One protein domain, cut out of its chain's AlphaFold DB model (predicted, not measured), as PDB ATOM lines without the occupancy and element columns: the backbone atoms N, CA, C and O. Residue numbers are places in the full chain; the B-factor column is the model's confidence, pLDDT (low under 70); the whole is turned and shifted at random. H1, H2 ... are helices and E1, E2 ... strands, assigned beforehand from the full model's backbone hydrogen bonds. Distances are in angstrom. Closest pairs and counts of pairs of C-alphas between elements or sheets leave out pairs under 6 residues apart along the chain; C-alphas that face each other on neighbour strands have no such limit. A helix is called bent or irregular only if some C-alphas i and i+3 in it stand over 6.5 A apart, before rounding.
ATOM      1  N   MET A 257     412.932 466.671 381.319       94.50
ATOM      2  CA  MET A 257     413.476 467.797 380.583       94.50
ATOM      3  C   MET A 257     414.425 468.573 381.490       94.50
ATOM      4  O   MET A 257     414.163 468.733 382.684       94.50
ATOM      5  N   GLU A 258     415.546 469.004 380.930       93.00
ATOM      6  CA  GLU A 258     416.494 469.865 381.625       93.00
ATOM      7  C   GLU A 258     415.912 471.276 381.750       93.00
ATOM      8  O   GLU A 258     415.284 471.784 380.825       93.00
ATOM      9  N   THR A 259     416.086 471.887 382.917       91.31
ATOM     10  CA  THR A 259     415.659 473.258 383.217       91.31
ATOM     11  C   THR A 259     416.762 473.951 384.017       91.31
ATOM     12  O   THR A 259     417.631 473.275 384.568       91.31
ATOM     13  N   ASP A 260     416.666 475.267 384.209       87.00
ATOM     14  CA  ASP A 260     417.606 476.044 385.040       87.00
ATOM     15  C   ASP A 260     417.732 475.525 386.485       87.00
ATOM     16  O   ASP A 260     418.704 475.800 387.184       87.00
ATOM     17  N   THR A 261     416.739 474.762 386.952       86.00
ATOM     18  CA  THR A 261     416.702 474.172 388.300       86.00
ATOM     19  C   THR A 261     416.906 472.652 388.295       86.00
ATOM     20  O   THR A 261     416.450 471.964 389.217       86.00
ATOM     21  N   GLY A 262     417.539 472.120 387.246       90.62
ATOM     22  CA  GLY A 262     417.817 470.696 387.061       90.62
ATOM     23  C   GLY A 262     416.749 469.960 386.257       90.62
ATOM     24  O   GLY A 262     415.895 470.568 385.604       90.62
ATOM     25  N   PHE A 263     416.775 468.631 386.305       94.62
ATOM     26  CA  PHE A 263     415.855 467.804 385.530       94.62
ATOM     27  C   PHE A 263     414.454 467.770 386.153       94.62
ATOM     28  O   PHE A 263     414.276 467.516 387.348       94.62
ATOM     29  N   LYS A 264     413.426 467.994 385.330       94.31
ATOM     30  CA  LYS A 264     412.010 467.985 385.725       94.31
ATOM     31  C   LYS A 264     411.241 466.921 384.955       94.31
ATOM     32  O   LYS A 264     411.405 466.797 383.747       94.31
ATOM     33  N   LEU A 265     410.393 466.158 385.648       96.00
ATOM     34  CA  LEU A 265     409.546 465.136 385.022       96.00
ATOM     35  C   LEU A 265     408.539 465.807 384.081       96.00
ATOM     36  O   LEU A 265     407.753 466.639 384.527       96.00
ATOM     37  N   MET A 266     408.511 465.438 382.805       96.25
ATOM     38  CA  MET A 266     407.525 466.015 381.889       96.25
ATOM     39  C   MET A 266     406.109 465.606 382.319       96.25
ATOM     40  O   MET A 266     405.881 464.417 382.570       96.25
ATOM     41  N   PRO A 267     405.149 466.541 382.432       95.94
ATOM     42  CA  PRO A 267     403.762 466.210 382.716       95.94
ATOM     43  C   PRO A 267     403.136 465.460 381.538       95.94
ATOM     44  O   PRO A 267     403.616 465.516 380.408       95.94
ATOM     45  N   THR A 268     402.017 464.803 381.804       95.75
ATOM     46  CA  THR A 268     401.088 464.334 380.766       95.75
ATOM     47  C   THR A 268     399.867 465.238 380.760       95.75
ATOM     48  O   THR A 268     399.575 465.886 381.767       95.75
ATOM     49  N   GLU A 269     399.109 465.267 379.671       94.12
ATOM     50  CA  GLU A 269     397.868 466.037 379.578       94.12
ATOM     51  C   GLU A 269     396.884 465.650 380.683       94.12
ATOM     52  O   GLU A 269     396.308 466.518 381.336       94.12
ATOM     53  N   GLN A 270     396.793 464.349 380.976       93.12
ATOM     54  CA  GLN A 270     395.966 463.813 382.056       93.12
ATOM     55  C   GLN A 270     396.352 464.368 383.436       93.12
ATOM     56  O   GLN A 270     395.474 464.635 384.258       93.12
ATOM     57  N   TYR A 271     397.652 464.508 383.722       93.94
ATOM     58  CA  TYR A 271     398.141 464.837 385.064       93.94
ATOM     59  C   TYR A 271     398.684 466.268 385.217       93.94
ATOM     60  O   TYR A 271     399.072 466.646 386.322       93.94
ATOM     61  N   ARG A 272     398.677 467.095 384.165       92.00
ATOM     62  CA  ARG A 272     399.199 468.475 384.191       92.00
ATOM     63  C   ARG A 272     398.570 469.332 385.294       92.00
ATOM     64  O   ARG A 272     399.279 469.982 386.060       92.00
ATOM     65  N   GLU A 273     397.249 469.260 385.432       91.38
ATOM     66  CA  GLU A 273     396.497 469.982 386.468       91.38
ATOM     67  C   GLU A 273     396.222 469.133 387.721       91.38
ATOM     68  O   GLU A 273     395.408 469.506 388.569       91.38
ATOM     69  N   HIS A 274     396.900 467.988 387.869       91.12
ATOM     70  CA  HIS A 274     396.681 467.082 388.991       91.12
ATOM     71  C   HIS A 274     397.031 467.746 390.327       91.12
ATOM     72  O   HIS A 274     398.050 468.431 390.475       91.12
ATOM     73  N   LYS A 275     396.178 467.527 391.328       89.94
ATOM     74  CA  LYS A 275     396.313 468.107 392.663       89.94
ATOM     75  C   LYS A 275     396.481 467.008 393.697       89.94
ATOM     76  O   LYS A 275     395.760 466.019 393.681       89.94
ATOM     77  N   VAL A 276     397.399 467.228 394.628       85.88
ATOM     78  CA  VAL A 276     397.628 466.346 395.777       85.88
ATOM     79  C   VAL A 276     397.393 467.114 397.068       85.88
ATOM     80  O   VAL A 276     397.605 468.330 397.121       85.88
ATOM     81  N   GLU A 277     396.974 466.408 398.113       80.81
ATOM     82  CA  GLU A 277     396.871 466.975 399.458       80.81
ATOM     83  C   GLU A 277     398.237 467.544 399.889       80.81
ATOM     84  O   GLU A 277     399.286 466.901 399.743       80.81
ATOM     85  N   ALA A 278     398.251 468.773 400.405       71.31
ATOM     86  CA  ALA A 278     399.457 469.400 400.922       71.31
ATOM     87  C   ALA A 278     399.986 468.598 402.126       71.31
ATOM     88  O   ALA A 278     399.244 468.253 403.050       71.31
ATOM     89  N   LYS A 279     401.289 468.274 402.138       56.06
ATOM     90  CA  LYS A 279     401.914 467.563 403.264       56.06
ATOM     91  C   LYS A 279     401.969 468.486 404.485       56.06
ATOM     92  O   LYS A 279     402.904 469.258 404.642       56.06
ATOM     93  N   GLY A 280     400.966 468.360 405.347       52.97
ATOM     94  CA  GLY A 280     400.824 469.107 406.594       52.97
ATOM     95  C   GLY A 280     399.724 468.501 407.459       52.97
ATOM     96  O   GLY A 280     398.708 469.134 407.724       52.97
ATOM     97  N   ARG A 281     399.893 467.244 407.892       49.38
ATOM     98  CA  ARG A 281     399.000 466.633 408.886       49.38
ATOM     99  C   ARG A 281     399.297 467.249 410.259       49.38
ATOM    100  O   ARG A 281     399.984 466.653 411.083       49.38
ATOM    101  N   ALA A 290     391.263 469.966 403.855       58.22
ATOM    102  CA  ALA A 290     392.506 469.608 403.186       58.22
ATOM    103  C   ALA A 290     392.861 470.665 402.126       58.22
ATOM    104  O   ALA A 290     392.147 470.842 401.142       58.22
ATOM    105  N   GLU A 291     393.980 471.363 402.319       73.62
ATOM    106  CA  GLU A 291     394.560 472.211 401.282       73.62
ATOM    107  C   GLU A 291     395.178 471.324 400.196       73.62
ATOM    108  O   GLU A 291     395.977 470.428 400.481       73.62
ATOM    109  N   TYR A 292     394.811 471.571 398.941       78.62
ATOM    110  CA  TYR A 292     395.335 470.856 397.782       78.62
ATOM    111  C   TYR A 292     396.304 471.747 397.013       78.62
ATOM    112  O   TYR A 292     396.019 472.918 396.767       78.62
ATOM    113  N   ARG A 293     397.424 471.178 396.565       84.75
ATOM    114  CA  ARG A 293     398.393 471.865 395.702       84.75
ATOM    115  C   ARG A 293     398.516 471.155 394.358       84.75
ATOM    116  O   ARG A 293     398.533 469.924 394.314       84.75
ATOM    117  N   ARG A 294     398.645 471.918 393.267       88.25
ATOM    118  CA  ARG A 294     398.974 471.358 391.945       88.25
ATOM    119  C   ARG A 294     400.384 470.762 391.987       88.25
ATOM    120  O   ARG A 294     401.309 471.409 392.484       88.25
ATOM    121  N   VAL A 295     400.557 469.537 391.487       89.19
ATOM    122  CA  VAL A 295     401.852 468.831 391.553       89.19
ATOM    123  C   VAL A 295     402.939 469.541 390.740       89.19
ATOM    124  O   VAL A 295     404.059 469.674 391.228       89.19
ATOM    125  N   PHE A 296     402.574 470.095 389.581       90.81
ATOM    126  CA  PHE A 296     403.458 470.827 388.666       90.81
ATOM    127  C   PHE A 296     403.388 472.359 388.838       90.81
ATOM    128  O   PHE A 296     403.695 473.104 387.919       90.81
ATOM    129  N   ALA A 297     402.953 472.875 389.997       86.19
ATOM    130  CA  ALA A 297     402.819 474.326 390.217       86.19
ATOM    131  C   ALA A 297     404.118 475.127 390.005       86.19
ATOM    132  O   ALA A 297     404.045 476.252 389.534       86.19
ATOM    133  N   GLY A 298     405.277 474.555 390.348       84.38
ATOM    134  CA  GLY A 298     406.592 475.200 390.216       84.38
ATOM    135  C   GLY A 298     407.401 474.746 388.999       84.38
ATOM    136  O   GLY A 298     408.624 474.807 389.041       84.38
ATOM    137  N   TYR A 299     406.742 474.187 387.982       90.19
ATOM    138  CA  TYR A 299     407.384 473.781 386.729       90.19
ATOM    139  C   TYR A 299     407.244 474.923 385.709       90.19
ATOM    140  O   TYR A 299     406.261 475.663 385.805       90.19
ATOM    141  N   PRO A 300     408.175 475.070 384.747       88.69
ATOM    142  CA  PRO A 300     408.014 476.021 383.648       88.69
ATOM    143  C   PRO A 300     406.675 475.810 382.926       88.69
ATOM    144  O   PRO A 300     406.266 474.669 382.694       88.69
ATOM    145  N   GLU A 301     405.963 476.893 382.604       84.94
ATOM    146  CA  GLU A 301     404.628 476.799 381.988       84.94
ATOM    147  C   GLU A 301     404.679 476.227 380.565       84.94
ATOM    148  O   GLU A 301     403.763 475.520 380.140       84.94
ATOM    149  N   ASP A 302     405.777 476.484 379.860       87.38
ATOM    150  CA  ASP A 302     406.077 476.036 378.504       87.38
ATOM    151  C   ASP A 302     406.602 474.592 378.432       87.38
ATOM    152  O   ASP A 302     406.794 474.066 377.334       87.38
ATOM    153  N   LEU A 303     406.778 473.912 379.575       90.12
ATOM    154  CA  LEU A 303     407.226 472.523 379.597       90.12
ATOM    155  C   LEU A 303     406.219 471.642 378.826       90.12
ATOM    156  O   LEU A 303     405.039 471.592 379.209       90.12
ATOM    157  N   PRO A 304     406.626 470.929 377.762       93.88
ATOM    158  CA  PRO A 304     405.704 470.173 376.921       93.88
ATOM    159  C   PRO A 304     405.148 468.936 377.636       93.88
ATOM    160  O   PRO A 304     405.731 468.413 378.586       93.88
ATOM    161  N   ASN A 305     403.992 468.459 377.163       96.12
ATOM    162  CA  ASN A 305     403.472 467.152 377.570       96.12
ATOM    163  C   ASN A 305     404.335 466.038 376.967       96.12
ATOM    164  O   ASN A 305     404.680 466.109 375.783       96.12
ATOM    165  N   LEU A 306     404.605 464.994 377.751       97.38
ATOM    166  CA  LEU A 306     405.411 463.842 377.342       97.38
ATOM    167  C   LEU A 306     404.923 463.239 376.017       97.38
ATOM    168  O   LEU A 306     405.716 463.025 375.109       97.38
ATOM    169  N   GLU A 307     403.617 463.028 375.881       97.69
ATOM    170  CA  GLU A 307     402.986 462.428 374.703       97.69
ATOM    171  C   GLU A 307     403.005 463.307 373.451       97.69
ATOM    172  O   GLU A 307     402.890 462.792 372.341       97.69
ATOM    173  N   LYS A 308     403.153 464.627 373.613       96.81
ATOM    174  CA  LYS A 308     403.255 465.560 372.481       96.81
ATOM    175  C   LYS A 308     404.680 465.622 371.956       96.81
ATOM    176  O   LYS A 308     404.872 465.749 370.751       96.81
ATOM    177  N   LEU A 309     405.657 465.545 372.858       96.75
ATOM    178  CA  LEU A 309     407.067 465.600 372.498       96.75
ATOM    179  C   LEU A 309     407.596 464.241 372.020       96.75
ATOM    180  O   LEU A 309     408.329 464.188 371.038       96.75
ATOM    181  N   TYR A 310     407.198 463.154 372.687       98.12
ATOM    182  CA  TYR A 310     407.681 461.792 372.435       98.12
ATOM    183  C   TYR A 310     406.512 460.804 372.259       98.12
ATOM    184  O   TYR A 310     406.240 459.981 373.143       98.12
ATOM    185  N   PRO A 311     405.768 460.888 371.138       98.25
ATOM    186  CA  PRO A 311     404.603 460.042 370.889       98.25
ATOM    187  C   PRO A 311     404.921 458.538 370.843       98.25
ATOM    188  O   PRO A 311     404.095 457.741 371.296       98.25
ATOM    189  N   HIS A 312     406.096 458.119 370.355       98.38
ATOM    190  CA  HIS A 312     406.451 456.696 370.314       98.38
ATOM    191  C   HIS A 312     406.793 456.163 371.706       98.38
ATOM    192  O   HIS A 312     406.294 455.101 372.097       98.38
ATOM    193  N   LEU A 313     407.565 456.921 372.498       98.44
ATOM    194  CA  LEU A 313     407.768 456.589 373.910       98.44
ATOM    195  C   LEU A 313     406.428 456.486 374.649       98.44
ATOM    196  O   LEU A 313     406.210 455.548 375.416       98.44
ATOM    197  N   TRP A 314     405.516 457.430 374.421       98.44
ATOM    198  CA  TRP A 314     404.215 457.427 375.079       98.44
ATOM    199  C   TRP A 314     403.376 456.193 374.734       98.44
ATOM    200  O   TRP A 314     402.814 455.562 375.635       98.44
ATOM    201  N   ALA A 315     403.335 455.796 373.460       98.38
ATOM    202  CA  ALA A 315     402.664 454.569 373.033       98.38
ATOM    203  C   ALA A 315     403.253 453.326 373.731       98.38
ATOM    204  O   ALA A 315     402.512 452.473 374.234       98.38
ATOM    205  N   TYR A 316     404.583 453.259 373.838       98.38
ATOM    206  CA  TYR A 316     405.278 452.184 374.546       98.38
ATOM    207  C   TYR A 316     404.949 452.153 376.045       98.38
ATOM    208  O   TYR A 316     404.612 451.097 376.589       98.38
ATOM    209  N   LEU A 317     405.000 453.304 376.724       98.25
ATOM    210  CA  LEU A 317     404.682 453.412 378.150       98.25
ATOM    211  C   LEU A 317     403.230 453.024 378.433       98.25
ATOM    212  O   LEU A 317     402.980 452.268 379.370       98.25
ATOM    213  N   THR A 318     402.289 453.482 377.606       97.81
ATOM    214  CA  THR A 318     400.853 453.192 377.750       97.81
ATOM    215  C   THR A 318     400.570 451.698 377.597       97.81
ATOM    216  O   THR A 318     399.857 451.108 378.407       97.81
ATOM    217  N   THR A 319     401.221 451.038 376.633       97.38
ATOM    218  CA  THR A 319     401.127 449.577 376.455       97.38
ATOM    219  C   THR A 319     401.595 448.815 377.704       97.38
ATOM    220  O   THR A 319     401.075 447.747 378.027       97.38
ATOM    221  N   ASN A 320     402.534 449.391 378.462       97.75
ATOM    222  CA  ASN A 320     403.108 448.808 379.675       97.75
ATOM    223  C   ASN A 320     402.541 449.391 380.988       97.75
ATOM    224  O   ASN A 320     403.023 449.051 382.076       97.75
ATOM    225  N   GLU A 321     401.510 450.239 380.929       97.75
ATOM    226  CA  GLU A 321     401.027 451.035 382.066       97.75
ATOM    227  C   GLU A 321     400.651 450.168 383.274       97.75
ATOM    228  O   GLU A 321     401.010 450.479 384.411       97.75
ATOM    229  N   LYS A 322     399.990 449.027 383.040       97.25
ATOM    230  CA  LYS A 322     399.595 448.096 384.107       97.25
ATOM    231  C   LYS A 322     400.797 447.623 384.933       97.25
ATOM    232  O   LYS A 322     400.711 447.582 386.162       97.25
ATOM    233  N   ALA A 323     401.901 447.267 384.275       96.94
ATOM    234  CA  ALA A 323     403.120 446.819 384.944       96.94
ATOM    235  C   ALA A 323     403.819 447.988 385.652       96.94
ATOM    236  O   ALA A 323     404.193 447.880 386.821       96.94
ATOM    237  N   LEU A 324     403.910 449.138 384.979       97.94
ATOM    238  CA  LEU A 324     404.532 450.351 385.506       97.94
ATOM    239  C   LEU A 324     403.819 450.887 386.758       97.94
ATOM    240  O   LEU A 324     404.486 451.248 387.731       97.94
ATOM    241  N   ARG A 325     402.480 450.842 386.796       97.69
ATOM    242  CA  ARG A 325     401.672 451.180 387.983       97.69
ATOM    243  C   ARG A 325     401.833 450.189 389.137       97.69
ATOM    244  O   ARG A 325     401.581 450.539 390.291       97.69
ATOM    245  N   GLY A 326     402.229 448.953 388.835       96.56
ATOM    246  CA  GLY A 326     402.475 447.892 389.812       96.56
ATOM    247  C   GLY A 326     403.773 448.053 390.610       96.56
ATOM    248  O   GLY A 326     403.898 447.435 391.669       96.56
ATOM    249  N   ARG A 327     404.710 448.893 390.147       95.50
ATOM    250  CA  ARG A 327     406.004 449.148 390.804       95.50
ATOM    251  C   ARG A 327     405.849 449.699 392.223       95.50
ATOM    252  O   ARG A 327     404.794 450.215 392.601       95.50
ATOM    253  N   GLU A 328     406.925 449.591 393.006       93.81
ATOM    254  CA  GLU A 328     407.009 450.121 394.375       93.81
ATOM    255  C   GLU A 328     405.831 449.655 395.259       93.81
ATOM    256  O   GLU A 328     405.206 450.444 395.963       93.81
ATOM    257  N   ASN A 329     405.480 448.365 395.183       93.12
ATOM    258  CA  ASN A 329     404.330 447.770 395.878       93.12
ATOM    259  C   ASN A 329     402.983 448.447 395.542       93.12
ATOM    260  O   ASN A 329     402.122 448.627 396.405       93.12
ATOM    261  N   GLY A 330     402.782 448.820 394.272       94.62
ATOM    262  CA  GLY A 330     401.550 449.446 393.787       94.62
ATOM    263  C   GLY A 330     401.392 450.915 394.183       94.62
ATOM    264  O   GLY A 330     400.264 451.413 394.234       94.62
ATOM    265  N   ARG A 331     402.503 451.607 394.466       94.50
ATOM    266  CA  ARG A 331     402.536 453.030 394.844       94.50
ATOM    267  C   ARG A 331     401.866 453.946 393.818       94.50
ATOM    268  O   ARG A 331     401.274 454.947 394.209       94.50
ATOM    269  N   TYR A 332     401.937 453.585 392.538       95.94
ATOM    270  CA  TYR A 332     401.477 454.406 391.412       95.94
ATOM    271  C   TYR A 332     400.118 453.969 390.834       95.94
ATOM    272  O   TYR A 332     399.727 454.398 389.744       95.94
ATOM    273  N   LYS A 333     399.391 453.083 391.526       96.50
ATOM    274  CA  LYS A 333     398.037 452.683 391.118       96.50
ATOM    275  C   LYS A 333     397.078 453.874 391.155       96.50
ATOM    276  O   LYS A 333     397.233 454.767 391.984       96.50
ATOM    277  N   ILE A 334     396.067 453.830 390.290       94.88
ATOM    278  CA  ILE A 334     395.014 454.848 390.225       94.88
ATOM    279  C   ILE A 334     394.371 455.031 391.608       94.88
ATOM    280  O   ILE A 334     394.118 454.052 392.319       94.88
ATOM    281  N   GLY A 335     394.154 456.285 392.003       90.69
ATOM    282  CA  GLY A 335     393.617 456.669 393.312       90.69
ATOM    283  C   GLY A 335     394.639 456.679 394.459       90.69
ATOM    284  O   GLY A 335     394.263 456.902 395.612       90.69
ATOM    285  N   LYS A 336     395.929 456.432 394.193       91.38
ATOM    286  CA  LYS A 336     397.021 456.669 395.155       91.38
ATOM    287  C   LYS A 336     397.592 458.077 394.985       91.38
ATOM    288  O   LYS A 336     397.577 458.632 393.898       91.38
ATOM    289  N   ALA A 337     398.182 458.615 396.053       88.06
ATOM    290  CA  ALA A 337     398.740 459.974 396.063       88.06
ATOM    291  C   ALA A 337     399.839 460.223 395.008       88.06
ATOM    292  O   ALA A 337     400.048 461.361 394.597       88.06
ATOM    293  N   ASP A 338     400.538 459.169 394.577       92.75
ATOM    294  CA  ASP A 338     401.604 459.241 393.573       92.75
ATOM    295  C   ASP A 338     401.166 458.655 392.213       92.75
ATOM    296  O   ASP A 338     402.015 458.320 391.392       92.75
ATOM    297  N   GLU A 339     399.861 458.511 391.937       95.12
ATOM    298  CA  GLU A 339     399.367 457.914 390.679       95.12
ATOM    299  C   GLU A 339     399.869 458.617 389.410       95.12
ATOM    300  O   GLU A 339     400.027 457.977 388.372       95.12
ATOM    301  N   TRP A 340     400.159 459.917 389.509       94.75
ATOM    302  CA  TRP A 340     400.677 460.764 388.436       94.75
ATOM    303  C   TRP A 340     402.135 460.446 388.060       94.75
ATOM    304  O   TRP A 340     402.603 460.883 387.016       94.75
ATOM    305  N   ARG A 341     402.853 459.659 388.878       95.44
ATOM    306  CA  ARG A 341     404.262 459.265 388.676       95.44
ATOM    307  C   ARG A 341     404.425 457.879 388.057       95.44
ATOM    308  O   ARG A 341     405.503 457.296 388.119       95.44
ATOM    309  N   TRP A 342     403.368 457.294 387.501       96.94
ATOM    310  CA  TRP A 342     403.405 455.897 387.062       96.94
ATOM    311  C   TRP A 342     404.448 455.598 385.977       96.94
ATOM    312  O   TRP A 342     404.931 454.469 385.928       96.94
ATOM    313  N   TYR A 343     404.847 456.592 385.178       97.06
ATOM    314  CA  TYR A 343     405.902 456.509 384.158       97.06
ATOM    315  C   TYR A 343     407.273 457.047 384.620       97.06
ATOM    316  O   TYR A 343     408.246 456.959 383.881       97.06
ATOM    317  N   ASP A 344     407.366 457.593 385.837       96.50
ATOM    318  CA  ASP A 344     408.590 458.157 386.427       96.50
ATOM    319  C   ASP A 344     409.613 457.054 386.761       96.50
ATOM    320  O   ASP A 344     409.238 455.900 386.993       96.50
ATOM    321  N   LEU A 345     410.901 457.372 386.881       95.25
ATOM    322  CA  LEU A 345     411.857 456.456 387.510       95.25
ATOM    323  C   LEU A 345     411.496 456.284 388.996       95.25
ATOM    324  O   LEU A 345     411.009 457.206 389.654       95.25
TER     325      LEU A 345
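Overview. This is residues 257 to 281 and 290 to 345 of the 626 residues of an uncharacterized protein of Deinococcus reticulitermitis (UniProt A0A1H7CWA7). Two small strand pairs, E1 with E2 and E3 with E4, and an arc of three helices, H1, H2 and H3, sit round the outside of a body whose middle is made of loops. After H3 the last stretch, residues 331 to 345, folds back into that middle. The printed part has 81 residues with four named strands and three named helices, in the order E1 E2 E3 E4 H1 H2 H3; 36 residues, under half, are in named elements, and the class is mixed, helices and strands. Both sheets are antiparallel, with the orders E1 - E2 and E3 - E4. The whole is compact, with a radius of gyration of the C-alphas of 13.3 A, and it spans 39 by 33 by 20 A.

Along the chain. E1, residues 257 to 259, is 6.4 A long and begins at C-alpha 257 (413.476, 467.797, 380.583). E2, residues 262 to 265, is 10.2 A long. E3, residues 275 to 277, and E4, residues 292 to 294, are each 6.9 A long. H1, residues 306 to 309, is 5.4 A long, and H2, residues 311 to 319, is 12.4 A long. H3, residues 321 to 330, is 11.8 A long and ends at C-alpha 330 (401.550, 449.446, 393.787); it is irregular, with C-alphas 325 and 328 8.4 A apart.

Arrangement. E1 and E2 form an antiparallel hairpin, with 141 degrees between their directions; N 257 and O 264 are 2.9 A apart and N 264 and O 257 2.8 A, both within hydrogen-bond range. E2 and E3 are apart. E3 and E4 are antiparallel at 143 degrees, with N 276 and O 293 within hydrogen-bond range at 2.9 A. H1 and H2 only just touch, and only at the corner by their link, with 3 pairs of C-alphas within 8 A; the closest C-alphas are those of Glu 307 and Trp 314, 5.2 A apart. H2 and H3 are close but not clearly touching; their closest C-alphas, those of Leu 317 and Leu 324, are 8.0 A apart. They run the same way at a steep tilt of 62 degrees. H1 and H3 are apart. Every O i to N i+4 pair of H2 is within hydrogen-bond range, against 3 of 6 in H3; H1 is too short for such a pair.

Size, cuts and confidence. The two C-alphas farthest apart, those of Arg 281 and His 312, are 40.5 A apart. Residues 282 to 289 are not printed, and C-alphas 281 and 290 are 9.1 A apart across this cut. The link from E4 to H1, 11 residues, is long. Mean pLDDT of the printed part is 91.0; residues 279 to 281 and residue 290 are under 70.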